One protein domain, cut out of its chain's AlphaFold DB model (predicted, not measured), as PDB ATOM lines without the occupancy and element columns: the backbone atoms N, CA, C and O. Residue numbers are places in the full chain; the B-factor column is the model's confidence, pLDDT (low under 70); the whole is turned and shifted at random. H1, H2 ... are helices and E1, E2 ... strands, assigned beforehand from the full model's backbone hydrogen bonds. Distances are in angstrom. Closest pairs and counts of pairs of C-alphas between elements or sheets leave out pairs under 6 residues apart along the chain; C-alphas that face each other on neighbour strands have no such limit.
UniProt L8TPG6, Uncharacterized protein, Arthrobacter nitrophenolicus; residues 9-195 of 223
ATOM      1  N   ASP A   9     -23.692 -54.728 -12.951       89.88
ATOM      2  CA  ASP A   9     -23.062 -55.513 -14.015       89.88
ATOM      3  C   ASP A   9     -24.093 -56.275 -14.854       89.88
ATOM      4  O   ASP A   9     -23.883 -56.490 -16.050       89.88
ATOM      5  N   ALA A  10     -25.250 -56.604 -14.271       92.06
ATOM      6  CA  ALA A  10     -26.380 -57.143 -15.027       92.06
ATOM      7  C   ALA A  10     -27.008 -56.101 -15.973       92.06
ATOM      8  O   ALA A  10     -27.460 -56.443 -17.073       92.06
ATOM      9  N   LEU A  11     -27.047 -54.828 -15.563       95.12
ATOM     10  CA  LEU A  11     -27.721 -53.765 -16.313       95.12
ATOM     11  C   LEU A  11     -26.806 -52.976 -17.247       95.12
ATOM     12  O   LEU A  11     -27.301 -52.444 -18.239       95.12
ATOM     13  N   VAL A  12     -25.512 -52.869 -16.951       96.50
ATOM     14  CA  VAL A  12     -24.587 -51.963 -17.641       96.50
ATOM     15  C   VAL A  12     -23.286 -52.681 -17.996       96.50
ATOM     16  O   VAL A  12     -22.387 -52.858 -17.178       96.50
ATOM     17  N   GLY A  13     -23.151 -53.039 -19.271       95.81
ATOM     18  CA  GLY A  13     -21.887 -53.502 -19.834       95.81
ATOM     19  C   GLY A  13     -20.925 -52.338 -20.052       95.81
ATOM     20  O   GLY A  13     -21.271 -51.372 -20.728       95.81
ATOM     21  N   HIS A  14     -19.704 -52.438 -19.527       94.88
ATOM     22  CA  HIS A  14     -18.652 -51.444 -19.741       94.88
ATOM     23  C   HIS A  14     -17.651 -51.933 -20.797       94.88
ATOM     24  O   HIS A  14     -17.156 -53.063 -20.731       94.88
ATOM     25  N   ARG A  15     -17.367 -51.093 -21.795       96.25
ATOM     26  CA  ARG A  15     -16.414 -51.359 -22.878       96.25
ATOM     27  C   ARG A  15     -15.345 -50.282 -22.869       96.25
ATOM     28  O   ARG A  15     -15.667 -49.103 -22.794       96.25
ATOM     29  N   SER A  16     -14.079 -50.681 -22.973       95.31
ATOM     30  CA  SER A  16     -12.964 -49.729 -23.021       95.31
ATOM     31  C   SER A  16     -12.894 -48.963 -24.343       95.31
ATOM     32  O   SER A  16     -12.331 -47.877 -24.377       95.31
ATOM     33  N   GLY A  17     -13.421 -49.543 -25.427       94.81
ATOM     34  CA  GLY A  17     -13.265 -49.031 -26.790       94.81
ATOM     35  C   GLY A  17     -11.871 -49.219 -27.385       94.81
ATOM     36  O   GLY A  17     -11.673 -48.895 -28.553       94.81
ATOM     37  N   ARG A  18     -10.916 -49.783 -26.630       94.50
ATOM     38  CA  ARG A  18      -9.586 -50.122 -27.153       94.50
ATOM     39  C   ARG A  18      -9.712 -51.097 -28.327       94.50
ATOM     40  O   ARG A  18     -10.505 -52.034 -28.273       94.50
ATOM     41  N   GLY A  19      -8.905 -50.880 -29.364       91.44
ATOM     42  CA  GLY A  19      -8.890 -51.707 -30.576       91.44
ATOM     43  C   GLY A  19      -9.909 -51.302 -31.646       91.44
ATOM     44  O   GLY A  19      -9.888 -51.876 -32.731       91.44
ATOM     45  N   LEU A  20     -10.770 -50.309 -31.387       94.44
ATOM     46  CA  LEU A  20     -11.580 -49.708 -32.447       94.44
ATOM     47  C   LEU A  20     -10.693 -48.929 -33.441       94.44
ATOM     48  O   LEU A  20      -9.648 -48.407 -33.040       94.44
ATOM     49  N   PRO A  21     -11.098 -48.811 -34.721       95.62
ATOM     50  CA  PRO A  21     -10.364 -48.019 -35.705       95.62
ATOM     51  C   PRO A  21     -10.157 -46.568 -35.239       95.62
ATOM     52  O   PRO A  21     -11.097 -45.979 -34.696       95.62
ATOM     53  N   PRO A  22      -8.993 -45.940 -35.501       95.94
ATOM     54  CA  PRO A  22      -8.749 -44.541 -35.142       95.94
ATOM     55  C   PRO A  22      -9.807 -43.576 -35.689       95.94
ATOM     56  O   PRO A  22     -10.240 -42.676 -34.979       95.94
ATOM     57  N   SER A  23     -10.314 -43.825 -36.901       95.75
ATOM     58  CA  SER A  23     -11.398 -43.046 -37.516       95.75
ATOM     59  C   SER A  23     -12.705 -43.055 -36.720       95.75
ATOM     60  O   SER A  23     -13.588 -42.250 -36.998       95.75
ATOM     61  N   ASN A  24     -12.859 -43.956 -35.747       96.06
ATOM     62  CA  ASN A  24     -14.033 -44.033 -34.882       96.06
ATOM     63  C   ASN A  24     -13.842 -43.276 -33.559       96.06
ATOM     64  O   ASN A  24     -14.756 -43.275 -32.734       96.06
ATOM     65  N   SER A  25     -12.681 -42.642 -33.362       97.44
ATOM     66  CA  SER A  25     -12.257 -41.987 -32.121       97.44
ATOM     67  C   SER A  25     -12.461 -42.889 -30.892       97.44
ATOM     68  O   SER A  25     -13.391 -42.656 -30.106       97.44
ATOM     69  N   PRO A  26     -11.653 -43.962 -30.743       97.81
ATOM     70  CA  PRO A  26     -11.817 -44.980 -29.704       97.81
ATOM     71  C   PRO A  26     -12.023 -44.374 -28.314       97.81
ATOM     72  O   PRO A  26     -11.301 -43.460 -27.922       97.81
ATOM     73  N   ARG A  27     -13.022 -44.862 -27.572       97.75
ATOM     74  CA  ARG A  27     -13.376 -44.319 -26.253       97.75
ATOM     75  C   ARG A  27     -14.136 -45.308 -25.381       97.75
ATOM     76  O   ARG A  27     -14.797 -46.181 -25.942       97.75
ATOM     77  N   PRO A  28     -14.139 -45.153 -24.045       97.56
ATOM     78  CA  PRO A  28     -14.984 -45.959 -23.178       97.56
ATOM     79  C   PRO A  28     -16.467 -45.665 -23.417       97.56
ATOM     80  O   PRO A  28     -16.882 -44.503 -23.456       97.56
ATOM     81  N   TYR A  29     -17.268 -46.719 -23.530       97.38
ATOM     82  CA  TYR A  29     -18.713 -46.635 -23.730       97.38
ATOM     83  C   TYR A  29     -19.450 -47.723 -22.950       97.38
ATOM     84  O   TYR A  29     -18.898 -48.774 -22.612       97.38
ATOM     85  N   LEU A  30     -20.722 -47.463 -22.665       97.75
ATOM     86  CA  LEU A  30     -21.625 -48.414 -22.042       97.75
ATOM     87  C   LEU A  30     -22.417 -49.134 -23.126       97.75
ATOM     88  O   LEU A  30     -23.197 -48.527 -23.862       97.75
ATOM     89  N   HIS A  31     -22.193 -50.437 -23.225       96.88
ATOM     90  CA  HIS A  31     -22.978 -51.338 -24.042       96.88
ATOM     91  C   HIS A  31     -22.759 -52.791 -23.578       96.88
ATOM     92  O   HIS A  31     -21.612 -53.249 -23.500       96.88
ATOM     93  N   PRO A  32     -23.833 -53.555 -23.326       96.75
ATOM     94  CA  PRO A  32     -25.234 -53.149 -23.438       96.75
ATOM     95  C   PRO A  32     -25.705 -52.464 -22.149       96.75
ATOM     96  O   PRO A  32     -25.352 -52.915 -21.061       96.75
ATOM     97  N   VAL A  33     -26.527 -51.422 -22.259       96.88
ATOM     98  CA  VAL A  33     -27.373 -50.943 -21.149       96.88
ATOM     99  C   VAL A  33     -28.731 -51.634 -21.256       96.88
ATOM    100  O   VAL A  33     -29.243 -51.748 -22.367       96.88
ATOM    101  N   ARG A  34     -29.317 -52.113 -20.154       95.88
ATOM    102  CA  ARG A  34     -30.560 -52.906 -20.167       95.88
ATOM    103  C   ARG A  34     -31.681 -52.343 -19.303       95.88
ATOM    104  O   ARG A  34     -31.439 -51.736 -18.265       95.88
ATOM    105  N   SER A  35     -32.925 -52.604 -19.696       93.75
ATOM    106  CA  SER A  35     -34.090 -52.485 -18.812       93.75
ATOM    107  C   SER A  35     -34.072 -53.583 -17.733       93.75
ATOM    108  O   SER A  35     -33.357 -54.576 -17.865       93.75
ATOM    109  N   LEU A  36     -34.902 -53.457 -16.688       92.88
ATOM    110  CA  LEU A  36     -35.062 -54.527 -15.686       92.88
ATOM    111  C   LEU A  36     -35.625 -55.832 -16.282       92.88
ATOM    112  O   LEU A  36     -35.438 -56.893 -15.698       92.88
ATOM    113  N   ALA A  37     -36.293 -55.757 -17.437       92.31
ATOM    114  CA  ALA A  37     -36.801 -56.913 -18.174       92.31
ATOM    115  C   ALA A  37     -35.763 -57.519 -19.143       92.31
ATOM    116  O   ALA A  37     -36.074 -58.460 -19.865       92.31
ATOM    117  N   GLY A  38     -34.539 -56.979 -19.186       93.31
ATOM    118  CA  GLY A  38     -33.450 -57.482 -20.026       93.31
ATOM    119  C   GLY A  38     -33.379 -56.889 -21.437       93.31
ATOM    120  O   GLY A  38     -32.449 -57.217 -22.174       93.31
ATOM    121  N   THR A  39     -34.295 -55.992 -21.815       93.81
ATOM    122  CA  THR A  39     -34.273 -55.298 -23.115       93.81
ATOM    123  C   THR A  39     -33.028 -54.426 -23.230       93.81
ATOM    124  O   THR A  39     -32.805 -53.567 -22.377       93.81
ATOM    125  N   THR A  40     -32.233 -54.604 -24.284       95.06
ATOM    126  CA  THR A  40     -31.078 -53.740 -24.566       95.06
ATOM    127  C   THR A  40     -31.544 -52.359 -25.028       95.06
ATOM    128  O   THR A  40     -32.345 -52.246 -25.943       95.06
ATOM    129  N   LEU A  41     -31.012 -51.306 -24.412       94.38
ATOM    130  CA  LEU A  41     -31.367 -49.902 -24.642       94.38
ATOM    131  C   LEU A  41     -30.299 -49.129 -25.429       94.38
ATOM    132  O   LEU A  41     -30.465 -47.948 -25.704       94.38
ATOM    133  N   THR A  42     -29.185 -49.772 -25.781       95.38
ATOM    134  CA  THR A  42     -28.058 -49.166 -26.516       95.38
ATOM    135  C   THR A  42     -27.676 -50.018 -27.715       95.38
ATOM    136  O   THR A  42     -27.552 -51.230 -27.550       95.38
ATOM    137  N   ALA A  43     -27.349 -49.406 -28.847       92.94
ATOM    138  CA  ALA A  43     -26.650 -50.058 -29.956       92.94
ATOM    139  C   ALA A  43     -25.214 -49.532 -30.086       92.94
ATOM    140  O   ALA A  43     -24.896 -48.442 -29.613       92.94
ATOM    141  N   ALA A  44     -24.325 -50.314 -30.694       91.00
ATOM    142  CA  ALA A  44     -22.938 -49.923 -30.930       91.00
ATOM    143  C   ALA A  44     -22.402 -50.576 -32.207       91.00
ATOM    144  O   ALA A  44     -22.704 -51.741 -32.459       91.00
ATOM    145  N   GLY A  45     -21.577 -49.843 -32.959       77.25
ATOM    146  CA  GLY A  45     -20.839 -50.385 -34.105       77.25
ATOM    147  C   GLY A  45     -21.711 -50.758 -35.304       77.25
ATOM    148  O   GLY A  45     -21.421 -51.756 -35.959       77.25
ATOM    149  N   SER A  46     -22.776 -49.995 -35.579       81.62
ATOM    150  CA  SER A  46     -23.566 -50.181 -36.801       81.62
ATOM    151  C   SER A  46     -22.720 -49.878 -38.043       81.62
ATOM    152  O   SER A  46     -21.807 -49.053 -37.994       81.62
ATOM    153  N   GLU A  47     -22.992 -50.568 -39.150       78.19
ATOM    154  CA  GLU A  47     -22.172 -50.498 -40.371       78.19
ATOM    155  C   GLU A  47     -22.182 -49.100 -41.014       78.19
ATOM    156  O   GLU A  47     -21.175 -48.643 -41.549       78.19
ATOM    157  N   ASP A  48     -23.301 -48.388 -40.900       78.56
ATOM    158  CA  ASP A  48     -23.516 -47.047 -41.444       78.56
ATOM    159  C   ASP A  48     -22.818 -45.941 -40.628       78.56
ATOM    160  O   ASP A  48     -22.350 -44.941 -41.177       78.56
ATOM    161  N   HIS A  49     -22.715 -46.133 -39.312       85.56
ATOM    162  CA  HIS A  49     -22.135 -45.186 -38.368       85.56
ATOM    163  C   HIS A  49     -21.289 -45.922 -37.317       85.56
ATOM    164  O   HIS A  49     -21.605 -45.895 -36.123       85.56
ATOM    165  N   PRO A  50     -20.152 -46.527 -37.710       88.94
ATOM    166  CA  PRO A  50     -19.371 -47.403 -36.829       88.94
ATOM    167  C   PRO A  50     -18.726 -46.663 -35.648       88.94
ATOM    168  O   PRO A  50     -18.277 -47.280 -34.683       88.94
ATOM    169  N   HIS A  51     -18.697 -45.329 -35.704       90.62
ATOM    170  CA  HIS A  51     -18.247 -44.451 -34.630       90.62
ATOM    171  C   HIS A  51     -19.329 -44.162 -33.573       90.62
ATOM    172  O   HIS A  51     -19.012 -43.609 -32.522       90.62
ATOM    173  N   HIS A  52     -20.591 -44.542 -33.795       91.50
ATOM    174  CA  HIS A  52     -21.646 -44.461 -32.787       91.50
ATOM    175  C   HIS A  52     -21.565 -45.670 -31.843       91.50
ATOM    176  O   HIS A  52     -21.913 -46.798 -32.197       91.50
ATOM    177  N   ALA A  53     -21.096 -45.425 -30.619       91.44
ATOM    178  CA  ALA A  53     -20.825 -46.465 -29.631       91.44
ATOM    179  C   ALA A  53     -21.655 -46.272 -28.355       91.44
ATOM    180  O   ALA A  53     -21.289 -45.488 -27.476       91.44
ATOM    181  N   GLY A  54     -22.757 -47.023 -28.253       95.38
ATOM    182  CA  GLY A  54     -23.559 -47.180 -27.039       95.38
ATOM    183  C   GLY A  54     -23.944 -45.862 -26.377       95.38
ATOM    184  O   GLY A  54     -24.371 -44.919 -27.041       95.38
ATOM    185  N   LEU A  55     -23.777 -45.818 -25.057       96.81
ATOM    186  CA  LEU A  55     -23.837 -44.594 -24.264       96.81
ATOM    187  C   LEU A  55     -22.413 -44.175 -23.868       96.81
ATOM    188  O   LEU A  55     -21.722 -44.911 -23.165       96.81
ATOM    189  N   SER A  56     -21.952 -43.017 -24.334       96.06
ATOM    190  CA  SER A  56     -20.572 -42.540 -24.150       96.06
ATOM    191  C   SER A  56     -20.505 -41.024 -23.964       96.06
ATOM    192  O   SER A  56     -21.524 -40.339 -24.010       96.06
ATOM    193  N   ILE A  57     -19.301 -40.502 -23.726       96.62
ATOM    194  CA  ILE A  57     -19.020 -39.064 -23.748       96.62
ATOM    195  C   ILE A  57     -18.130 -38.791 -24.954       96.62
ATOM    196  O   ILE A  57     -17.056 -39.381 -25.073       96.62
ATOM    197  N   ALA A  58     -18.584 -37.933 -25.861       93.38
ATOM    198  CA  ALA A  58     -17.908 -37.651 -27.120       93.38
ATOM    199  C   ALA A  58     -18.105 -36.190 -27.519       93.38
ATOM    200  O   ALA A  58     -19.182 -35.632 -27.334       93.38
ATOM    201  N   PHE A  59     -17.085 -35.580 -28.109       95.38
ATOM    202  CA  PHE A  59     -17.134 -34.203 -28.599       95.38
ATOM    203  C   PHE A  59     -16.650 -34.163 -30.040       95.38
ATOM    204  O   PHE A  59     -15.694 -34.850 -30.399       95.38
ATOM    205  N   SER A  60     -17.308 -33.362 -30.872       93.94
ATOM    206  CA  SER A  60     -16.914 -33.218 -32.276       93.94
ATOM    207  C   SER A  60     -15.642 -32.390 -32.453       93.94
ATOM    208  O   SER A  60     -14.939 -32.572 -33.446       93.94
ATOM    209  N   ASP A  61     -15.330 -31.520 -31.491       94.81
ATOM    210  CA  ASP A  61     -14.105 -30.731 -31.475       94.81
ATOM    211  C   ASP A  61     -13.705 -30.355 -30.040       94.81
ATOM    212  O   ASP A  61     -14.460 -29.676 -29.338       94.81
ATOM    213  N   VAL A  62     -12.516 -30.798 -29.626       96.56
ATOM    214  CA  VAL A  62     -11.797 -30.273 -28.459       96.56
ATOM    215  C   VAL A  62     -10.387 -29.897 -28.901       96.56
ATOM    216  O   VAL A  62      -9.622 -30.775 -29.304       96.56
ATOM    217  N   ASN A  63     -10.031 -28.613 -28.839       96.00
ATOM    218  CA  ASN A  63      -8.737 -28.089 -29.304       96.00
ATOM    219  C   ASN A  63      -8.361 -28.568 -30.728       96.00
ATOM    220  O   ASN A  63      -7.216 -28.937 -30.993       96.00
ATOM    221  N   GLY A  64      -9.329 -28.641 -31.646       95.38
ATOM    222  CA  GLY A  64      -9.146 -29.114 -33.021       95.38
ATOM    223  C   GLY A  64      -9.159 -30.638 -33.190       95.38
ATOM    224  O   GLY A  64      -9.027 -31.128 -34.316       95.38
ATOM    225  N   THR A  65      -9.330 -31.403 -32.109       98.12
ATOM    226  CA  THR A  65      -9.348 -32.872 -32.118       98.12
ATOM    227  C   THR A  65     -10.774 -33.415 -32.163       98.12
ATOM    228  O   THR A  65     -11.631 -33.028 -31.370       98.12
ATOM    229  N   ASN A  66     -11.019 -34.362 -33.068       97.69
ATOM    230  CA  ASN A  66     -12.297 -35.048 -33.213       97.69
ATOM    231  C   ASN A  66     -12.365 -36.269 -32.273       97.69
ATOM    232  O   ASN A  66     -11.678 -37.270 -32.491       97.69
ATOM    233  N   PHE A  67     -13.229 -36.210 -31.256       97.56
ATOM    234  CA  PHE A  67     -13.534 -37.323 -30.343       97.56
ATOM    235  C   PHE A  67     -14.889 -37.993 -30.629       97.56
ATOM    236  O   PHE A  67     -15.335 -38.852 -29.867       97.56
ATOM    237  N   TRP A  68     -15.552 -37.599 -31.716       95.62
ATOM    238  CA  TRP A  68     -16.803 -38.176 -32.199       95.62
ATOM    239  C   TRP A  68     -16.555 -39.389 -33.101       95.62
ATOM    240  O   TRP A  68     -17.247 -40.404 -32.994       95.62
ATOM    241  N   GLY A  69     -15.532 -39.289 -33.950       95.00
ATOM    242  CA  GLY A  69     -15.257 -40.197 -35.056       95.00
ATOM    243  C   GLY A  69     -15.860 -39.698 -36.372       95.00
ATOM    244  O   GLY A  69     -16.482 -38.635 -36.436       95.00
ATOM    245  N   GLY A  70     -15.652 -40.458 -37.444       94.12
ATOM    246  CA  GLY A  70     -16.132 -40.128 -38.782       94.12
ATOM    247  C   GLY A  70     -15.545 -38.825 -39.329       94.12
ATOM    248  O   GLY A  70     -14.413 -38.449 -39.031       94.12
ATOM    249  N   SER A  71     -16.312 -38.134 -40.168       94.56
ATOM    250  CA  SER A  71     -15.878 -36.882 -40.791       94.56
ATOM    251  C   SER A  71     -15.830 -35.720 -39.796       94.56
ATOM    252  O   SER A  71     -16.755 -35.541 -39.006       94.56
ATOM    253  N   THR A  72     -14.838 -34.849 -39.941       94.81
ATOM    254  CA  THR A  72     -14.786 -33.540 -39.286       94.81
ATOM    255  C   THR A  72     -15.409 -32.491 -40.210       94.81
ATOM    256  O   THR A  72     -15.076 -32.423 -41.391       94.81
ATOM    257  N   TYR A  73     -16.316 -31.658 -39.695       92.69
ATOM    258  CA  TYR A  73     -16.870 -30.544 -40.469       92.69
ATOM    259  C   TYR A  73     -15.926 -29.337 -40.469       92.69
ATOM    260  O   TYR A  73     -15.461 -28.896 -39.413       92.69
ATOM    261  N   THR A  74     -15.706 -28.770 -41.654       90.75
ATOM    262  CA  THR A  74     -14.999 -27.503 -41.863       90.75
ATOM    263  C   THR A  74     -15.922 -26.509 -42.560       90.75
ATOM    264  O   THR A  74     -16.739 -26.901 -43.394       90.75
ATOM    265  N   SER A  75     -15.786 -25.220 -42.253       86.88
ATOM    266  CA  SER A  75     -16.564 -24.167 -42.919       86.88
ATOM    267  C   SER A  75     -16.241 -24.062 -44.413       86.88
ATOM    268  O   SER A  75     -17.114 -23.732 -45.207       86.88
ATOM    269  N   THR A  76     -15.002 -24.374 -44.805       89.06
ATOM    270  CA  THR A  76     -14.533 -24.259 -46.193       89.06
ATOM    271  C   THR A  76     -14.984 -25.417 -47.084       89.06
ATOM    272  O   THR A  76     -15.390 -25.181 -48.216       89.06
ATOM    273  N   HIS A  77     -14.919 -26.663 -46.600       88.94
ATOM    274  CA  HIS A  77     -15.125 -27.861 -47.435       88.94
ATOM    275  C   HIS A  77     -16.297 -28.739 -46.982       88.94
ATOM    276  O   HIS A  77     -16.567 -29.775 -47.586       88.94
ATOM    277  N   GLY A  78     -16.996 -28.362 -45.910       93.06
ATOM    278  CA  GLY A  78     -18.008 -29.216 -45.303       93.06
ATOM    279  C   GLY A  78     -17.395 -30.427 -44.581       93.06
ATOM    280  O   GLY A  78     -16.277 -30.325 -44.060       93.06
ATOM    281  N   PRO A  79     -18.127 -31.556 -44.473       93.25
ATOM    282  CA  PRO A  79     -17.624 -32.781 -43.855       93.25
ATOM    283  C   PRO A  79     -16.476 -33.394 -44.667       93.25
ATOM    284  O   PRO A  79     -16.646 -33.705 -45.842       93.25
ATOM    285  N   ALA A  80     -15.332 -33.628 -44.025       94.50
ATOM    286  CA  ALA A  80     -14.182 -34.300 -44.622       94.50
ATOM    287  C   ALA A  80     -13.540 -35.282 -43.634       94.50
ATOM    288  O   ALA A  80     -13.536 -35.056 -42.423       94.50
ATOM    289  N   MET A  81     -12.975 -36.377 -44.144       94.50
ATOM    290  CA  MET A  81     -12.138 -37.267 -43.336       94.50
ATOM    291  C   MET A  81     -10.770 -36.614 -43.135       94.50
ATOM    292  O   MET A  81      -9.932 -36.629 -44.032       94.50
ATOM    293  N   LEU A  82     -10.566 -36.016 -41.963       95.12
ATOM    294  CA  LEU A  82      -9.294 -35.413 -41.569       95.12
ATOM    295  C   LEU A  82      -8.512 -36.372 -40.669       95.12
ATOM    296  O   LEU A  82      -9.101 -37.202 -39.984       95.12
ATOM    297  N   SER A  83      -7.192 -36.223 -40.615       95.69
ATOM    298  CA  SER A  83      -6.307 -36.965 -39.708       95.69
ATOM    299  C   SER A  83      -6.244 -36.339 -38.307       95.69
ATOM    300  O   SER A  83      -5.166 -36.135 -37.752       95.69
ATOM    301  N   ASN A  84      -7.400 -35.984 -37.735       97.25
ATOM    302  CA  ASN A  84      -7.501 -35.298 -36.441       97.25
ATOM    303  C   ASN A  84      -8.301 -36.079 -35.385       97.25
ATOM    304  O   ASN A  84      -8.765 -35.488 -34.408       97.25
ATOM    305  N   HIS A  85      -8.490 -37.388 -35.569       98.56
ATOM    306  CA  HIS A  85      -9.180 -38.239 -34.600       98.56
ATOM    307  C   HIS A  85      -8.346 -38.434 -33.339       98.56
ATOM    308  O   HIS A  85      -7.239 -38.962 -33.402       98.56
ATOM    309  N   GLY A  86      -8.896 -38.035 -32.199       98.44
ATOM    310  CA  GLY A  86      -8.354 -38.363 -30.886       98.44
ATOM    311  C   GLY A  86      -8.913 -39.673 -30.345       98.44
ATOM    312  O   GLY A  86      -9.851 -40.249 -30.900       98.44
ATOM    313  N   TRP A  87      -8.374 -40.122 -29.215       98.75
ATOM    314  CA  TRP A  87      -8.908 -41.267 -28.478       98.75
ATOM    315  C   TRP A  87      -8.944 -41.001 -26.975       98.75
ATOM    316  O   TRP A  87      -8.236 -40.145 -26.446       98.75
ATOM    317  N   GLN A  88      -9.799 -41.743 -26.283       98.62
ATOM    318  CA  GLN A  88      -9.940 -41.726 -24.836       98.62
ATOM    319  C   GLN A  88      -9.422 -43.043 -24.262       98.62
ATOM    320  O   GLN A  88      -9.873 -44.119 -24.658       98.62
ATOM    321  N   GLU A  89      -8.521 -42.958 -23.293       98.38
ATOM    322  CA  GLU A  89      -7.867 -44.104 -22.679       98.38
ATOM    323  C   GLU A  89      -8.328 -44.276 -21.221       98.38
ATOM    324  O   GLU A  89      -7.996 -43.445 -20.370       98.38
ATOM    325  N   PRO A  90      -9.109 -45.326 -20.896       97.50
ATOM    326  CA  PRO A  90      -9.571 -45.572 -19.535       97.50
ATOM    327  C   PRO A  90      -8.463 -46.153 -18.645       97.50
ATOM    328  O   PRO A  90      -7.754 -47.077 -19.044       97.50
ATOM    329  N   SER A  91      -8.377 -45.695 -17.396       96.81
ATOM    330  CA  SER A  91      -7.437 -46.206 -16.391       96.81
ATOM    331  C   SER A  91      -8.021 -46.152 -14.972       96.81
ATOM    332  O   SER A  91      -8.994 -45.449 -14.707       96.81
ATOM    333  N   GLY A  92      -7.464 -46.950 -14.051       94.69
ATOM    334  CA  GLY A  92      -7.820 -46.888 -12.625       94.69
ATOM    335  C   GLY A  92      -9.277 -47.227 -12.286       94.69
ATOM    336  O   GLY A  92      -9.785 -46.763 -11.270       94.69
ATOM    337  N   TRP A  93      -9.967 -48.006 -13.127       95.12
ATOM    338  CA  TRP A  93     -11.383 -48.305 -12.921       95.12
ATOM    339  C   TRP A  93     -11.609 -49.241 -11.732       95.12
ATOM    340  O   TRP A  93     -11.075 -50.347 -11.684       95.12
ATOM    341  N   SER A  94     -12.460 -48.809 -10.806       93.94
ATOM    342  CA  SER A  94     -12.854 -49.540  -9.605       93.94
ATOM    343  C   SER A  94     -14.368 -49.734  -9.564       93.94
ATOM    344  O   SER A  94     -15.142 -48.889 -10.020       93.94
ATOM    345  N   ARG A  95     -14.801 -50.886  -9.048       92.19
ATOM    346  CA  ARG A  95     -16.220 -51.215  -8.879       92.19
ATOM    347  C   ARG A  95     -16.719 -50.729  -7.526       92.19
ATOM    348  O   ARG A  95     -16.017 -50.831  -6.525       92.19
ATOM    349  N   THR A  96     -17.957 -50.255  -7.502       86.12
ATOM    350  CA  THR A  96     -18.701 -49.916  -6.284       86.12
ATOM    351  C   THR A  96     -20.011 -50.704  -6.254       86.12
ATOM    352  O   THR A  96     -20.417 -51.273  -7.265       86.12
ATOM    353  N   ALA A  97     -20.705 -50.731  -5.112       80.25
ATOM    354  CA  ALA A  97     -21.916 -51.539  -4.906       80.25
ATOM    355  C   ALA A  97     -23.089 -51.242  -5.873       80.25
ATOM    356  O   ALA A  97     -24.067 -51.982  -5.894       80.25
ATOM    357  N   GLY A  98     -23.010 -50.177  -6.673       86.56
ATOM    358  CA  GLY A  98     -23.996 -49.855  -7.704       86.56
ATOM    359  C   GLY A  98     -23.386 -49.084  -8.867       86.56
ATOM    360  O   GLY A  98     -24.058 -48.237  -9.448       86.56
ATOM    361  N   GLY A  99     -22.099 -49.278  -9.165       93.25
ATOM    362  CA  GLY A  99     -21.414 -48.399 -10.103       93.25
ATOM    363  C   GLY A  99     -19.958 -48.720 -10.377       93.25
ATOM    364  O   GLY A  99     -19.404 -49.719  -9.918       93.25
ATOM    365  N   ALA A 100     -19.321 -47.804 -11.095       95.25
ATOM    366  CA  ALA A 100     -17.884 -47.801 -11.307       95.25
ATOM    367  C   ALA A 100     -17.341 -46.370 -11.351       95.25
ATOM    368  O   ALA A 100     -18.053 -45.442 -11.741       95.25
ATOM    369  N   ASP A 101     -16.087 -46.199 -10.953       96.75
ATOM    370  CA  ASP A 101     -15.354 -44.935 -11.022       96.75
ATOM    371  C   ASP A 101     -13.993 -45.189 -11.634       96.75
ATOM    372  O   ASP A 101     -13.395 -46.235 -11.386       96.75
ATOM    373  N   GLY A 102     -13.489 -44.236 -12.400       97.06
ATOM    374  CA  GLY A 102     -12.153 -44.320 -12.958       97.06
ATOM    375  C   GLY A 102     -11.744 -43.025 -13.627       97.06
ATOM    376  O   GLY A 102     -12.500 -42.050 -13.675       97.06
ATOM    377  N   SER A 103     -10.539 -43.051 -14.174       98.25
ATOM    378  CA  SER A 103      -9.996 -41.952 -14.953       98.25
ATOM    379  C   SER A 103     -10.066 -42.264 -16.444       98.25
ATOM    380  O   SER A 103     -10.085 -43.427 -16.867       98.25
ATOM    381  N   VAL A 104     -10.111 -41.211 -17.251       98.62
ATOM    382  CA  VAL A 104     -10.009 -41.285 -18.708       98.62
ATOM    383  C   VAL A 104      -9.053 -40.192 -19.173       98.62
ATOM    384  O   VAL A 104      -9.268 -39.019 -18.882       98.62
ATOM    385  N   THR A 105      -7.998 -40.557 -19.893       98.69
ATOM    386  CA  THR A 105      -7.092 -39.581 -20.515       98.69
ATOM    387  C   THR A 105      -7.501 -39.369 -21.965       98.69
ATOM    388  O   THR A 105      -7.749 -40.331 -22.689       98.69
ATOM    389  N   TRP A 106      -7.598 -38.115 -22.389       98.62
ATOM    390  CA  TRP A 106      -8.007 -37.719 -23.731       98.62
ATOM    391  C   TRP A 106      -6.771 -37.321 -24.527       98.62
ATOM    392  O   TRP A 106      -6.096 -36.358 -24.166       98.62
ATOM    393  N   PHE A 107      -6.492 -38.038 -25.609       98.69
ATOM    394  CA  PHE A 107      -5.331 -37.813 -26.462       98.69
ATOM    395  C   PHE A 107      -5.732 -37.205 -27.804       98.69
ATOM    396  O   PHE A 107      -6.740 -37.599 -28.397       98.69
ATOM    397  N   SER A 108      -4.919 -36.278 -28.311       98.12
ATOM    398  CA  SER A 108      -5.002 -35.827 -29.700       98.12
ATOM    399  C   SER A 108      -4.624 -36.954 -30.664       98.12
ATOM    400  O   SER A 108      -3.978 -37.924 -30.273       98.12
ATOM    401  N   GLY A 109      -4.938 -36.806 -31.954       95.50
ATOM    402  CA  GLY A 109      -4.508 -37.773 -32.976       95.50
ATOM    403  C   GLY A 109      -2.986 -37.903 -33.130       95.50
ATOM    404  O   GLY A 109      -2.504 -38.866 -33.718       95.50
ATOM    405  N   GLN A 110      -2.224 -36.957 -32.575       95.31
ATOM    406  CA  GLN A 110      -0.760 -36.965 -32.525       95.31
ATOM    407  C   GLN A 110      -0.211 -37.515 -31.196       95.31
ATOM    408  O   GLN A 110       0.998 -37.507 -30.991       95.31
ATOM    409  N   GLY A 111      -1.077 -37.976 -30.288       96.50
ATOM    410  CA  GLY A 111      -0.687 -38.546 -28.997       96.50
ATOM    411  C   GLY A 111      -0.370 -37.534 -27.904       96.50
ATOM    412  O   GLY A 111       0.176 -37.916 -26.872       96.50
ATOM    413  N   MET A 112      -0.738 -36.265 -28.085       97.69
ATOM    414  CA  MET A 112      -0.638 -35.271 -27.016       97.69
ATOM    415  C   MET A 112      -1.784 -35.459 -26.022       97.69
ATOM    416  O   MET A 112      -2.941 -35.536 -26.435       97.69
ATOM    417  N   GLU A 113      -1.490 -35.492 -24.722       98.50
ATOM    418  CA  GLU A 113      -2.531 -35.440 -23.692       98.50
ATOM    419  C   GLU A 113      -3.215 -34.072 -23.723       98.50
ATOM    420  O   GLU A 113      -2.576 -33.039 -23.549       98.50
ATOM    421  N   LEU A 114      -4.524 -34.068 -23.966       98.56
ATOM    422  CA  LEU A 114      -5.342 -32.859 -23.992       98.56
ATOM    423  C   LEU A 114      -6.069 -32.653 -22.670       98.56
ATOM    424  O   LEU A 114      -6.078 -31.545 -22.137       98.56
ATOM    425  N   ALA A 115      -6.666 -33.717 -22.130       98.62
ATOM    426  CA  ALA A 115      -7.439 -33.651 -20.899       98.62
ATOM    427  C   ALA A 115      -7.285 -34.907 -20.045       98.62
ATOM    428  O   ALA A 115      -7.136 -36.020 -20.552       98.62
ATOM    429  N   THR A 116      -7.434 -34.722 -18.740       98.31
ATOM    430  CA  THR A 116      -7.695 -35.805 -17.792       98.31
ATOM    431  C   THR A 116      -9.126 -35.694 -17.298       98.31
ATOM    432  O   THR A 116      -9.576 -34.612 -16.919       98.31
ATOM    433  N   GLU A 117      -9.836 -36.810 -17.274       98.44
ATOM    434  CA  GLU A 117     -11.209 -36.899 -16.807       98.44
ATOM    435  C   GLU A 117     -11.312 -37.836 -15.608       98.44
ATOM    436  O   GLU A 117     -10.782 -38.943 -15.647       98.44
ATOM    437  N   HIS A 118     -12.084 -37.438 -14.597       98.38
ATOM    438  CA  HIS A 118     -12.607 -38.360 -13.592       98.38
ATOM    439  C   HIS A 118     -14.078 -38.673 -13.898       98.38
ATOM    440  O   HIS A 118     -14.925 -37.771 -13.905       98.38
ATOM    441  N   ARG A 119     -14.392 -39.952 -14.131       97.88
ATOM    442  CA  ARG A 119     -15.723 -40.426 -14.533       97.88
ATOM    443  C   ARG A 119     -16.323 -41.334 -13.463       97.88
ATOM    444  O   ARG A 119     -15.673 -42.252 -12.977       97.88
ATOM    445  N   SER A 120     -17.588 -41.092 -13.136       96.88
ATOM    446  CA  SER A 120     -18.391 -41.901 -12.219       96.88
ATOM    447  C   SER A 120     -19.667 -42.357 -12.909       96.88
ATOM    448  O   SER A 120     -20.363 -41.554 -13.530       96.88
ATOM    449  N   ILE A 121     -19.980 -43.642 -12.793       96.75
ATOM    450  CA  ILE A 121     -21.181 -44.262 -13.351       96.75
ATOM    451  C   ILE A 121     -21.928 -44.935 -12.204       96.75
ATOM    452  O   ILE A 121     -21.322 -45.672 -11.420       96.75
ATOM    453  N   ARG A 122     -23.228 -44.662 -12.071       94.56
ATOM    454  CA  ARG A 122     -24.071 -45.160 -10.975       94.56
ATOM    455  C   ARG A 122     -25.423 -45.640 -11.473       94.56
ATOM    456  O   ARG A 122     -26.097 -44.922 -12.203       94.56
ATOM    457  N   CYS A 123     -25.849 -46.798 -10.991       93.81
ATOM    458  CA  CYS A 123     -27.203 -47.314 -11.109       93.81
ATOM    459  C   CYS A 123     -27.909 -47.201  -9.758       93.81
ATOM    460  O   CYS A 123     -27.367 -47.574  -8.719       93.81
ATOM    461  N   PHE A 124     -29.146 -46.720  -9.762       91.62
ATOM    462  CA  PHE A 124     -29.970 -46.658  -8.560       91.62
ATOM    463  C   PHE A 124     -31.427 -46.964  -8.881       91.62
ATOM    464  O   PHE A 124     -31.859 -46.937 -10.035       91.62
ATOM    465  N   ARG A 125     -32.197 -47.298  -7.844       89.00
ATOM    466  CA  ARG A 125     -33.643 -47.464  -7.986       89.00
ATOM    467  C   ARG A 125     -34.262 -46.118  -8.326       89.00
ATOM    468  O   ARG A 125     -33.994 -45.129  -7.649       89.00
ATOM    469  N   HIS A 126     -35.110 -46.112  -9.339       89.31
ATOM    470  CA  HIS A 126     -35.923 -44.953  -9.649       89.31
ATOM    471  C   HIS A 126     -37.258 -45.059  -8.882       89.31
ATOM    472  O   HIS A 126     -37.719 -46.178  -8.637       89.31
ATOM    473  N   PRO A 127     -37.884 -43.942  -8.464       89.38
ATOM    474  CA  PRO A 127     -39.142 -43.984  -7.713       89.38
ATOM    475  C   PRO A 127     -40.299 -44.650  -8.467       89.38
ATOM    476  O   PRO A 127     -41.188 -45.223  -7.840       89.38
ATOM    477  N   ALA A 128     -40.298 -44.590  -9.803       89.56
ATOM    478  CA  ALA A 128     -41.343 -45.218 -10.599       89.56
ATOM    479  C   ALA A 128     -41.200 -46.762 -10.593       89.56
ATOM    480  O   ALA A 128     -40.097 -47.282 -10.809       89.56
ATOM    481  N   PRO A 129     -42.289 -47.521 -10.376       89.31
ATOM    482  CA  PRO A 129     -42.247 -48.981 -10.376       89.31
ATOM    483  C   PRO A 129     -41.660 -49.557 -11.669       89.31
ATOM    484  O   PRO A 129     -41.939 -49.065 -12.757       89.31
ATOM    485  N   GLY A 130     -40.851 -50.614 -11.554       88.31
ATOM    486  CA  GLY A 130     -40.265 -51.294 -12.717       88.31
ATOM    487  C   GLY A 130     -39.187 -50.495 -13.459       88.31
ATOM    488  O   GLY A 130     -38.772 -50.905 -14.542       88.31
ATOM    489  N   THR A 131     -38.704 -49.388 -12.888       91.12
ATOM    490  CA  THR A 131     -37.675 -48.538 -13.502       91.12
ATOM    491  C   THR A 131     -36.415 -48.437 -12.644       91.12
ATOM    492  O   THR A 131     -36.406 -48.727 -11.444       91.12
ATOM    493  N   TRP A 132     -35.320 -48.030 -13.278       94.38
ATOM    494  CA  TRP A 132     -34.041 -47.745 -12.640       94.38
ATOM    495  C   TRP A 132     -33.411 -46.525 -13.314       94.38
ATOM    496  O   TRP A 132     -33.785 -46.173 -14.433       94.38
ATOM    497  N   SER A 133     -32.471 -45.884 -12.630       93.56
ATOM    498  CA  SER A 133     -31.785 -44.694 -13.126       93.56
ATOM    499  C   SER A 133     -30.302 -44.943 -13.313       93.56
ATOM    500  O   SER A 133     -29.652 -45.505 -12.429       93.56
ATOM    501  N   LEU A 134     -29.769 -44.437 -14.422       94.81
ATOM    502  CA  LEU A 134     -28.340 -44.333 -14.689       94.81
ATOM    503  C   LEU A 134     -27.895 -42.883 -14.495       94.81
ATOM    504  O   LEU A 134     -28.466 -41.977 -15.096       94.81
ATOM    505  N   SER A 135     -26.857 -42.664 -13.697       94.31
ATOM    506  CA  SER A 135     -26.146 -41.389 -13.635       94.31
ATOM    507  C   SER A 135     -24.735 -41.569 -14.169       94.31
ATOM    508  O   SER A 135     -24.034 -42.513 -13.799       94.31
ATOM    509  N   ILE A 136     -24.330 -40.646 -15.038       95.69
ATOM    510  CA  ILE A 136     -22.953 -40.471 -15.478       95.69
ATOM    511  C   ILE A 136     -22.527 -39.086 -15.011       95.69
ATOM    512  O   ILE A 136     -23.164 -38.088 -15.348       95.69
ATOM    513  N   ARG A 137     -21.448 -39.026 -14.238       96.12
ATOM    514  CA  ARG A 137     -20.779 -37.784 -13.859       96.12
ATOM    515  C   ARG A 137     -19.382 -37.792 -14.448       96.12
ATOM    516  O   ARG A 137     -18.670 -38.786 -14.344       96.12
ATOM    517  N   SER A 138     -19.000 -36.672 -15.036       95.56
ATOM    518  CA  SER A 138     -17.717 -36.498 -15.696       95.56
ATOM    519  C   SER A 138     -17.175 -35.115 -15.369       95.56
ATOM    520  O   SER A 138     -17.918 -34.135 -15.403       95.56
ATOM    521  N   ALA A 139     -15.902 -35.055 -14.992       96.75
ATOM    522  CA  ALA A 139     -15.173 -33.816 -14.773       96.75
ATOM    523  C   ALA A 139     -13.888 -33.867 -15.599       96.75
ATOM    524  O   ALA A 139     -13.007 -34.667 -15.286       96.75
ATOM    525  N   LEU A 140     -13.817 -33.047 -16.649       96.25
ATOM    526  CA  LEU A 140     -12.656 -32.910 -17.528       96.25
ATOM    527  C   LEU A 140     -11.826 -31.705 -17.085       96.25
ATOM    528  O   LEU A 140     -12.373 -30.630 -16.846       96.25
ATOM    529  N   LEU A 141     -10.511 -31.883 -17.026       97.50
ATOM    530  CA  LEU A 141      -9.537 -30.829 -16.759       97.50
ATOM    531  C   LEU A 141      -8.470 -30.822 -17.862       97.50
ATOM    532  O   LEU A 141      -8.122 -31.907 -18.340       97.50
ATOM    533  N   PRO A 142      -7.935 -29.649 -18.257       98.25
ATOM    534  CA  PRO A 142      -6.788 -29.584 -19.157       98.25
ATOM    535  C   PRO A 142      -5.613 -30.404 -18.611       98.25
ATOM    536  O   PRO A 142      -5.327 -30.364 -17.413       98.25
ATOM    537  N   ALA A 143      -4.936 -31.147 -19.484       97.62
ATOM    538  CA  ALA A 143      -3.706 -31.849 -19.134       97.62
ATOM    539  C   ALA A 143      -2.530 -30.868 -18.945       97.62
ATOM    540  O   ALA A 143      -2.615 -29.678 -19.263       97.62
ATOM    541  N   GLY A 144      -1.403 -31.370 -18.432       93.94
ATOM    542  CA  GLY A 144      -0.193 -30.566 -18.249       93.94
ATOM    543  C   GLY A 144       0.271 -29.927 -19.564       93.94
ATOM    544  O   GLY A 144       0.426 -30.608 -20.571       93.94
ATOM    545  N   GLY A 145       0.491 -28.610 -19.555       92.81
ATOM    546  CA  GLY A 145       0.896 -27.857 -20.751       92.81
ATOM    547  C   GLY A 145      -0.256 -27.433 -21.672       92.81
ATOM    548  O   GLY A 145      -0.011 -26.722 -22.644       92.81
ATOM    549  N   VAL A 146      -1.504 -27.796 -21.358       97.38
ATOM    550  CA  VAL A 146      -2.696 -27.321 -22.072       97.38
ATOM    551  C   VAL A 146      -3.285 -26.133 -21.318       97.38
ATOM    552  O   VAL A 146      -3.754 -26.275 -20.193       97.38
ATOM    553  N   ALA A 147      -3.267 -24.946 -21.933       95.06
ATOM    554  CA  ALA A 147      -3.740 -23.720 -21.285       95.06
ATOM    555  C   ALA A 147      -5.247 -23.758 -20.973       95.06
ATOM    556  O   ALA A 147      -5.668 -23.336 -19.899       95.06
ATOM    557  N   GLN A 148      -6.050 -24.273 -21.909       95.94
ATOM    558  CA  GLN A 148      -7.494 -24.436 -21.760       95.94
ATOM    559  C   GLN A 148      -8.045 -25.504 -22.715       95.94
ATOM    560  O   GLN A 148      -7.425 -25.828 -23.731       95.94
ATOM    561  N   LEU A 149      -9.221 -26.039 -22.378       95.94
ATOM    562  CA  LEU A 149     -10.013 -26.897 -23.261       95.94
ATOM    563  C   LEU A 149     -11.060 -26.046 -23.984       95.94
ATOM    564  O   LEU A 149     -12.021 -25.582 -23.376       95.94
ATOM    565  N   GLU A 150     -10.879 -25.868 -25.283       95.12
ATOM    566  CA  GLU A 150     -11.827 -25.225 -26.182       95.12
ATOM    567  C   GLU A 150     -12.728 -26.289 -26.795       95.12
ATOM    568  O   GLU A 150     -12.292 -27.103 -27.610       95.12
ATOM    569  N   VAL A 151     -13.996 -26.283 -26.391       91.94
ATOM    570  CA  VAL A 151     -15.021 -27.160 -26.957       91.94
ATOM    571  C   VAL A 151     -15.749 -26.414 -28.066       91.94
ATOM    572  O   VAL A 151     -16.271 -25.319 -27.857       91.94
ATOM    573  N   SER A 152     -15.817 -27.025 -29.244       90.75
ATOM    574  CA  SER A 152     -16.546 -26.491 -30.393       90.75
ATOM    575  C   SER A 152     -17.437 -27.565 -31.018       90.75
ATOM    576  O   SER A 152     -17.498 -28.709 -30.564       90.75
ATOM    577  N   SER A 153     -18.182 -27.193 -32.054       89.31
ATOM    578  CA  SER A 153     -19.032 -28.119 -32.797       89.31
ATOM    579  C   SER A 153     -19.139 -27.742 -34.267       89.31
ATOM    580  O   SER A 153     -18.760 -26.648 -34.692       89.31
ATOM    581  N   SER A 154     -19.712 -28.642 -35.065       87.56
ATOM    582  CA  SER A 154     -20.025 -28.340 -36.464       87.56
ATOM    583  C   SER A 154     -20.984 -27.145 -36.585       87.56
ATOM    584  O   SER A 154     -20.852 -26.368 -37.527       87.56
ATOM    585  N   ALA A 155     -21.905 -26.958 -35.630       86.19
ATOM    586  CA  ALA A 155     -22.804 -25.801 -35.599       86.19
ATOM    587  C   ALA A 155     -22.067 -24.480 -35.385       86.19
ATOM    588  O   ALA A 155     -22.318 -23.532 -36.125       86.19
ATOM    589  N   VAL A 156     -21.104 -24.438 -34.459       85.50
ATOM    590  CA  VAL A 156     -20.246 -23.255 -34.255       85.50
ATOM    591  C   VAL A 156     -19.470 -22.914 -35.534       85.50
ATOM    592  O   VAL A 156     -19.235 -21.750 -35.835       85.50
ATOM    593  N   LYS A 157     -19.138 -23.928 -36.340       84.69
ATOM    594  CA  LYS A 157     -18.447 -23.785 -37.631       84.69
ATOM    595  C   LYS A 157     -19.377 -23.509 -38.823       84.69
ATOM    596  O   LYS A 157     -18.898 -23.476 -39.953       84.69
ATOM    597  N   GLY A 158     -20.681 -23.326 -38.597       85.88
ATOM    598  CA  GLY A 158     -21.656 -22.934 -39.624       85.88
ATOM    599  C   GLY A 158     -22.613 -24.034 -40.102       85.88
ATOM    600  O   GLY A 158     -23.495 -23.758 -40.913       85.88
ATOM    601  N   ARG A 159     -22.514 -25.272 -39.598       85.25
ATOM    602  CA  ARG A 159     -23.468 -26.346 -39.928       85.25
ATOM    603  C   ARG A 159     -24.686 -26.299 -39.007       85.25
ATOM    604  O   ARG A 159     -24.695 -26.920 -37.946       85.25
ATOM    605  N   VAL A 160     -25.729 -25.592 -39.432       80.50
ATOM    606  CA  VAL A 160     -26.999 -25.480 -38.692       80.50
ATOM    607  C   VAL A 160     -27.506 -26.859 -38.240       80.50
ATOM    608  O   VAL A 160     -27.529 -27.811 -39.020       80.50
ATOM    609  N   GLY A 161     -27.885 -26.966 -36.963       78.06
ATOM    610  CA  GLY A 161     -28.415 -28.198 -36.365       78.06
ATOM    611  C   GLY A 161     -27.371 -29.255 -35.981       78.06
ATOM    612  O   GLY A 161     -27.751 -30.352 -35.593       78.06
ATOM    613  N   ALA A 162     -26.069 -28.960 -36.069       81.88
ATOM    614  CA  ALA A 162     -24.989 -29.906 -35.765       81.88
ATOM    615  C   ALA A 162     -24.183 -29.522 -34.504       81.88
ATOM    616  O   ALA A 162     -22.950 -29.522 -34.510       81.88
ATOM    617  N   GLY A 163     -24.892 -29.154 -33.432       77.44
ATOM    618  CA  GLY A 163     -24.332 -28.707 -32.147       77.44
ATOM    619  C   GLY A 163     -24.001 -29.833 -31.164       77.44
ATOM    620  O   GLY A 163     -24.014 -29.609 -29.958       77.44
ATOM    621  N   TYR A 164     -23.761 -31.049 -31.656       79.19
ATOM    622  CA  TYR A 164     -23.621 -32.240 -30.820       79.19
ATOM    623  C   TYR A 164     -22.256 -32.330 -30.118       79.19
ATOM    624  O   TYR A 164     -21.196 -32.056 -30.698       79.19
ATOM    625  N   GLY A 165     -22.302 -32.774 -28.862       86.38
ATOM    626  CA  GLY A 165     -21.154 -33.061 -28.007       86.38
ATOM    627  C   GLY A 165     -21.587 -33.253 -26.551       86.38
ATOM    628  O   GLY A 165     -22.602 -32.709 -26.132       86.38
ATOM    629  N   GLY A 166     -20.831 -34.018 -25.768       91.25
ATOM    630  CA  GLY A 166     -21.175 -34.380 -24.392       91.25
ATOM    631  C   GLY A 166     -21.650 -35.826 -24.276       91.25
ATOM    632  O   GLY A 166     -21.070 -36.720 -24.892       91.25
ATOM    633  N   ILE A 167     -22.678 -36.069 -23.454       92.06
ATOM    634  CA  ILE A 167     -23.261 -37.408 -23.291       92.06
ATOM    635  C   ILE A 167     -24.033 -37.769 -24.563       92.06
ATOM    636  O   ILE A 167     -25.017 -37.122 -24.914       92.06
ATOM    637  N   PHE A 168     -23.594 -38.835 -25.224       90.12
ATOM    638  CA  PHE A 168     -24.180 -39.373 -26.442       90.12
ATOM    639  C   PHE A 168     -24.787 -40.747 -26.177       90.12
ATOM    640  O   PHE A 168     -24.130 -41.604 -25.590       90.12
ATOM    641  N   TRP A 169     -26.008 -40.975 -26.663       91.88
ATOM    642  CA  TRP A 169     -26.699 -42.259 -26.568       91.88
ATOM    643  C   TRP A 169     -27.166 -42.715 -27.953       91.88
ATOM    644  O   TRP A 169     -28.080 -42.128 -28.530       91.88
ATOM    645  N   ARG A 170     -26.588 -43.809 -28.463       92.06
ATOM    646  CA  ARG A 170     -27.100 -44.528 -29.637       92.06
ATOM    647  C   ARG A 170     -28.137 -45.565 -29.211       92.06
ATOM    648  O   ARG A 170     -27.793 -46.572 -28.586       92.06
ATOM    649  N   PHE A 171     -29.401 -45.321 -29.538       91.31
ATOM    650  CA  PHE A 171     -30.476 -46.293 -29.337       91.31
ATOM    651  C   PHE A 171     -30.425 -47.416 -30.392       91.31
ATOM    652  O   PHE A 171     -29.880 -47.200 -31.477       91.31
ATOM    653  N   PRO A 172     -30.966 -48.609 -30.082       89.81
ATOM    654  CA  PRO A 172     -31.278 -49.638 -31.073       89.81
ATOM    655  C   PRO A 172     -32.152 -49.109 -32.216       89.81
ATOM    656  O   PRO A 172     -32.955 -48.204 -32.006       89.81
ATOM    657  N   GLU A 173     -32.007 -49.675 -33.415       84.31
ATOM    658  CA  GLU A 173     -32.745 -49.241 -34.614       84.31
ATOM    659  C   GLU A 173     -34.263 -49.434 -34.492       84.31
ATOM    660  O   GLU A 173     -35.038 -48.649 -35.032       84.31
ATOM    661  N   ASP A 174     -34.694 -50.444 -33.737       83.12
ATOM    662  CA  ASP A 174     -36.098 -50.729 -33.433       83.12
ATOM    663  C   ASP A 174     -36.676 -49.826 -32.324       83.12
ATOM    664  O   ASP A 174     -37.863 -49.911 -31.993       83.12
ATOM    665  N   CYS A 175     -35.872 -48.915 -31.763       81.44
ATOM    666  CA  CYS A 175     -36.327 -47.928 -30.793       81.44
ATOM    667  C   CYS A 175     -37.077 -46.782 -31.492       81.44
ATOM    668  O   CYS A 175     -36.495 -45.783 -31.918       81.44
ATOM    669  N   ALA A 176     -38.399 -46.905 -31.579       76.81
ATOM    670  CA  ALA A 176     -39.248 -45.858 -32.132       76.81
ATOM    671  C   ALA A 176     -39.573 -44.766 -31.094       76.81
ATOM    672  O   ALA A 176     -40.158 -45.035 -30.046       76.81
ATOM    673  N   GLY A 177     -39.250 -43.512 -31.431       71.94
ATOM    674  CA  GLY A 177     -39.768 -42.316 -30.756       71.94
ATOM    675  C   GLY A 177     -39.335 -42.135 -29.296       71.94
ATOM    676  O   GLY A 177     -40.209 -42.015 -28.431       71.94
ATOM    677  N   PRO A 178     -38.022 -42.072 -28.985       79.75
ATOM    678  CA  PRO A 178     -37.591 -41.743 -27.634       79.75
ATOM    679  C   PRO A 178     -38.140 -40.368 -27.239       79.75
ATOM    680  O   PRO A 178     -37.964 -39.371 -27.943       79.75
ATOM    681  N   ARG A 179     -38.818 -40.314 -26.091       81.62
ATOM    682  CA  ARG A 179     -39.269 -39.054 -25.500       81.62
ATOM    683  C   ARG A 179     -38.136 -38.446 -24.693       81.62
ATOM    684  O   ARG A 179     -37.548 -39.101 -23.836       81.62
ATOM    685  N   VAL A 180     -37.852 -37.187 -24.983       82.06
ATOM    686  CA  VAL A 180     -36.774 -36.425 -24.356       82.06
ATOM    687  C   VAL A 180     -37.388 -35.498 -23.329       82.06
ATOM    688  O   VAL A 180     -38.364 -34.818 -23.633       82.06
ATOM    689  N   PHE A 181     -36.813 -35.463 -22.136       80.62
ATOM    690  CA  PHE A 181     -37.266 -34.611 -21.046       80.62
ATOM    691  C   PHE A 181     -36.075 -33.849 -20.479       80.62
ATOM    692  O   PHE A 181     -34.976 -34.392 -20.371       80.62
ATOM    693  N   SER A 182     -36.305 -32.598 -20.100       82.88
ATOM    694  CA  SER A 182     -35.329 -31.739 -19.435       82.88
ATOM    695  C   SER A 182     -36.016 -30.918 -18.346       82.88
ATOM    696  O   SER A 182     -37.244 -30.868 -18.280       82.88
ATOM    697  N   ALA A 183     -35.238 -30.224 -17.513       79.38
ATOM    698  CA  ALA A 183     -35.798 -29.275 -16.548       79.38
ATOM    699  C   ALA A 183     -36.597 -28.142 -17.227       79.38
ATOM    700  O   ALA A 183     -37.512 -27.593 -16.622       79.38
ATOM    701  N   SER A 184     -36.281 -27.832 -18.488       79.69
ATOM    702  CA  SER A 184     -36.953 -26.809 -19.295       79.69
ATOM    703  C   SER A 184     -38.183 -27.331 -20.048       79.69
ATOM    704  O   SER A 184     -38.823 -26.568 -20.767       79.69
ATOM    705  N   GLY A 185     -38.522 -28.618 -19.900       81.06
ATOM    706  CA  GLY A 185     -39.704 -29.240 -20.497       81.06
ATOM    707  C   GLY A 185     -39.404 -30.412 -21.433       81.06
ATOM    708  O   GLY A 185     -38.284 -30.939 -21.489       81.06
ATOM    709  N   ASP A 186     -40.446 -30.817 -22.154       83.75
ATOM    710  CA  ASP A 186     -40.469 -31.969 -23.055       83.75
ATOM    711  C   ASP A 186     -39.918 -31.617 -24.448       83.75
ATOM    712  O   ASP A 186     -40.187 -30.555 -25.011       83.75
ATOM    713  N   GLY A 187     -39.211 -32.568 -25.054       79.75
ATOM    714  CA  GLY A 187     -38.735 -32.502 -26.432       79.75
ATOM    715  C   GLY A 187     -37.294 -32.013 -26.594       79.75
ATOM    716  O   GLY A 187     -36.659 -31.482 -25.683       79.75
ATOM    717  N   VAL A 188     -36.765 -32.212 -27.804       76.44
ATOM    718  CA  VAL A 188     -35.362 -31.919 -28.152       76.44
ATOM    719  C   VAL A 188     -35.046 -30.423 -28.056       76.44
ATOM    720  O   VAL A 188     -33.962 -30.061 -27.607       76.44
ATOM    721  N   ALA A 189     -35.991 -29.556 -28.437       75.62
ATOM    722  CA  ALA A 189     -35.813 -28.107 -28.354       75.62
ATOM    723  C   ALA A 189     -35.596 -27.658 -26.900       75.62
ATOM    724  O   ALA A 189     -34.582 -27.036 -26.599       75.62
ATOM    725  N   ALA A 190     -36.472 -28.077 -25.980       74.94
ATOM    726  CA  ALA A 190     -36.342 -27.768 -24.555       74.94
ATOM    727  C   ALA A 190     -35.024 -28.297 -23.961       74.94
ATOM    728  O   ALA A 190     -34.361 -27.595 -23.200       74.94
ATOM    729  N   ALA A 191     -34.602 -29.504 -24.359       71.38
ATOM    730  CA  ALA A 191     -33.345 -30.099 -23.904       71.38
ATOM    731  C   ALA A 191     -32.085 -29.396 -24.445       71.38
ATOM    732  O   ALA A 191     -31.038 -29.444 -23.801       71.38
ATOM    733  N   THR A 192     -32.173 -28.741 -25.605       64.62
ATOM    734  CA  THR A 192     -31.031 -28.056 -26.233       64.62
ATOM    735  C   THR A 192     -30.903 -26.609 -25.735       64.62
ATOM    736  O   THR A 192     -29.797 -26.177 -25.427       64.62
ATOM    737  N   GLU A 193     -32.022 -25.896 -25.557       51.59
ATOM    738  CA  GLU A 193     -32.069 -24.498 -25.077       51.59
ATOM    739  C   GLU A 193     -31.785 -24.352 -23.567       51.59
ATOM    740  O   GLU A 193     -31.398 -23.285 -23.099       51.59
ATOM    741  N   ALA A 194     -31.926 -25.427 -22.777       44.62
ATOM    742  CA  ALA A 194     -31.549 -25.449 -21.355       44.62
ATOM    743  C   ALA A 194     -30.030 -25.294 -21.114       44.62
ATOM    744  O   ALA A 194     -29.584 -25.162 -19.972       44.62
ATOM    745  N   SER A 195     -29.230 -25.345 -22.180       40.28
ATOM    746  CA  SER A 195     -27.780 -25.199 -22.150       40.28
ATOM    747  C   SER A 195     -27.426 -23.734 -22.411       40.28
ATOM    748  O   SER A 195     -27.670 -23.226 -23.502       40.28
TER     749      SER A 195
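This is residues 9 to 195 of the 223 residues of an uncharacterized protein of Arthrobacter nitrophenolicus (UniProt L8TPG6). Little regular structure surrounds a sandwich: the small sheet E1 E2 E3 E10 is partly face to face with the larger, twisted sheet E6 E7 E8 E9. A small hairpin, E4 and E5, and helix H1 lie away from both. The printed part has 187 residues, of which only 74 are in named elements, ten strands and then one helix along the chain; those 74 are mostly strand, the sheets are antiparallel, and the whole is compact, with a radius of gyration of the C-alphas of 16.9 A and spans of 51 by 37 by 33 A.

E1 is residues 12 to 15, from C-alpha (-24.587, -51.963, -17.641); E2 29 to 33; E3 55 to 59; E4 72 to 74; E5 78 to 80; E6 87 to 96; E7 99 to 107; E8 113 to 125, 36.9 A; E9 132 to 142, 33.4 A; E10 165 to 169; H1 188 to 193, to C-alpha (-32.069, -24.498, -25.077).

E1 E2 E3 and E6 E7 E8 E9 are meanders, each strand the antiparallel neighbour of the one before. Within hydrogen-bond range are N 13 and O 32 of E1 and E2, 2.8 A, and N 120 and O 137 of E8 and E9, 2.8 A. In H1 every O i to N i+4 pair is within range.

The printed part has no cut. E9 to E10 is a long link of 22 residues. Residues 192 to 195 are under pLDDT 70.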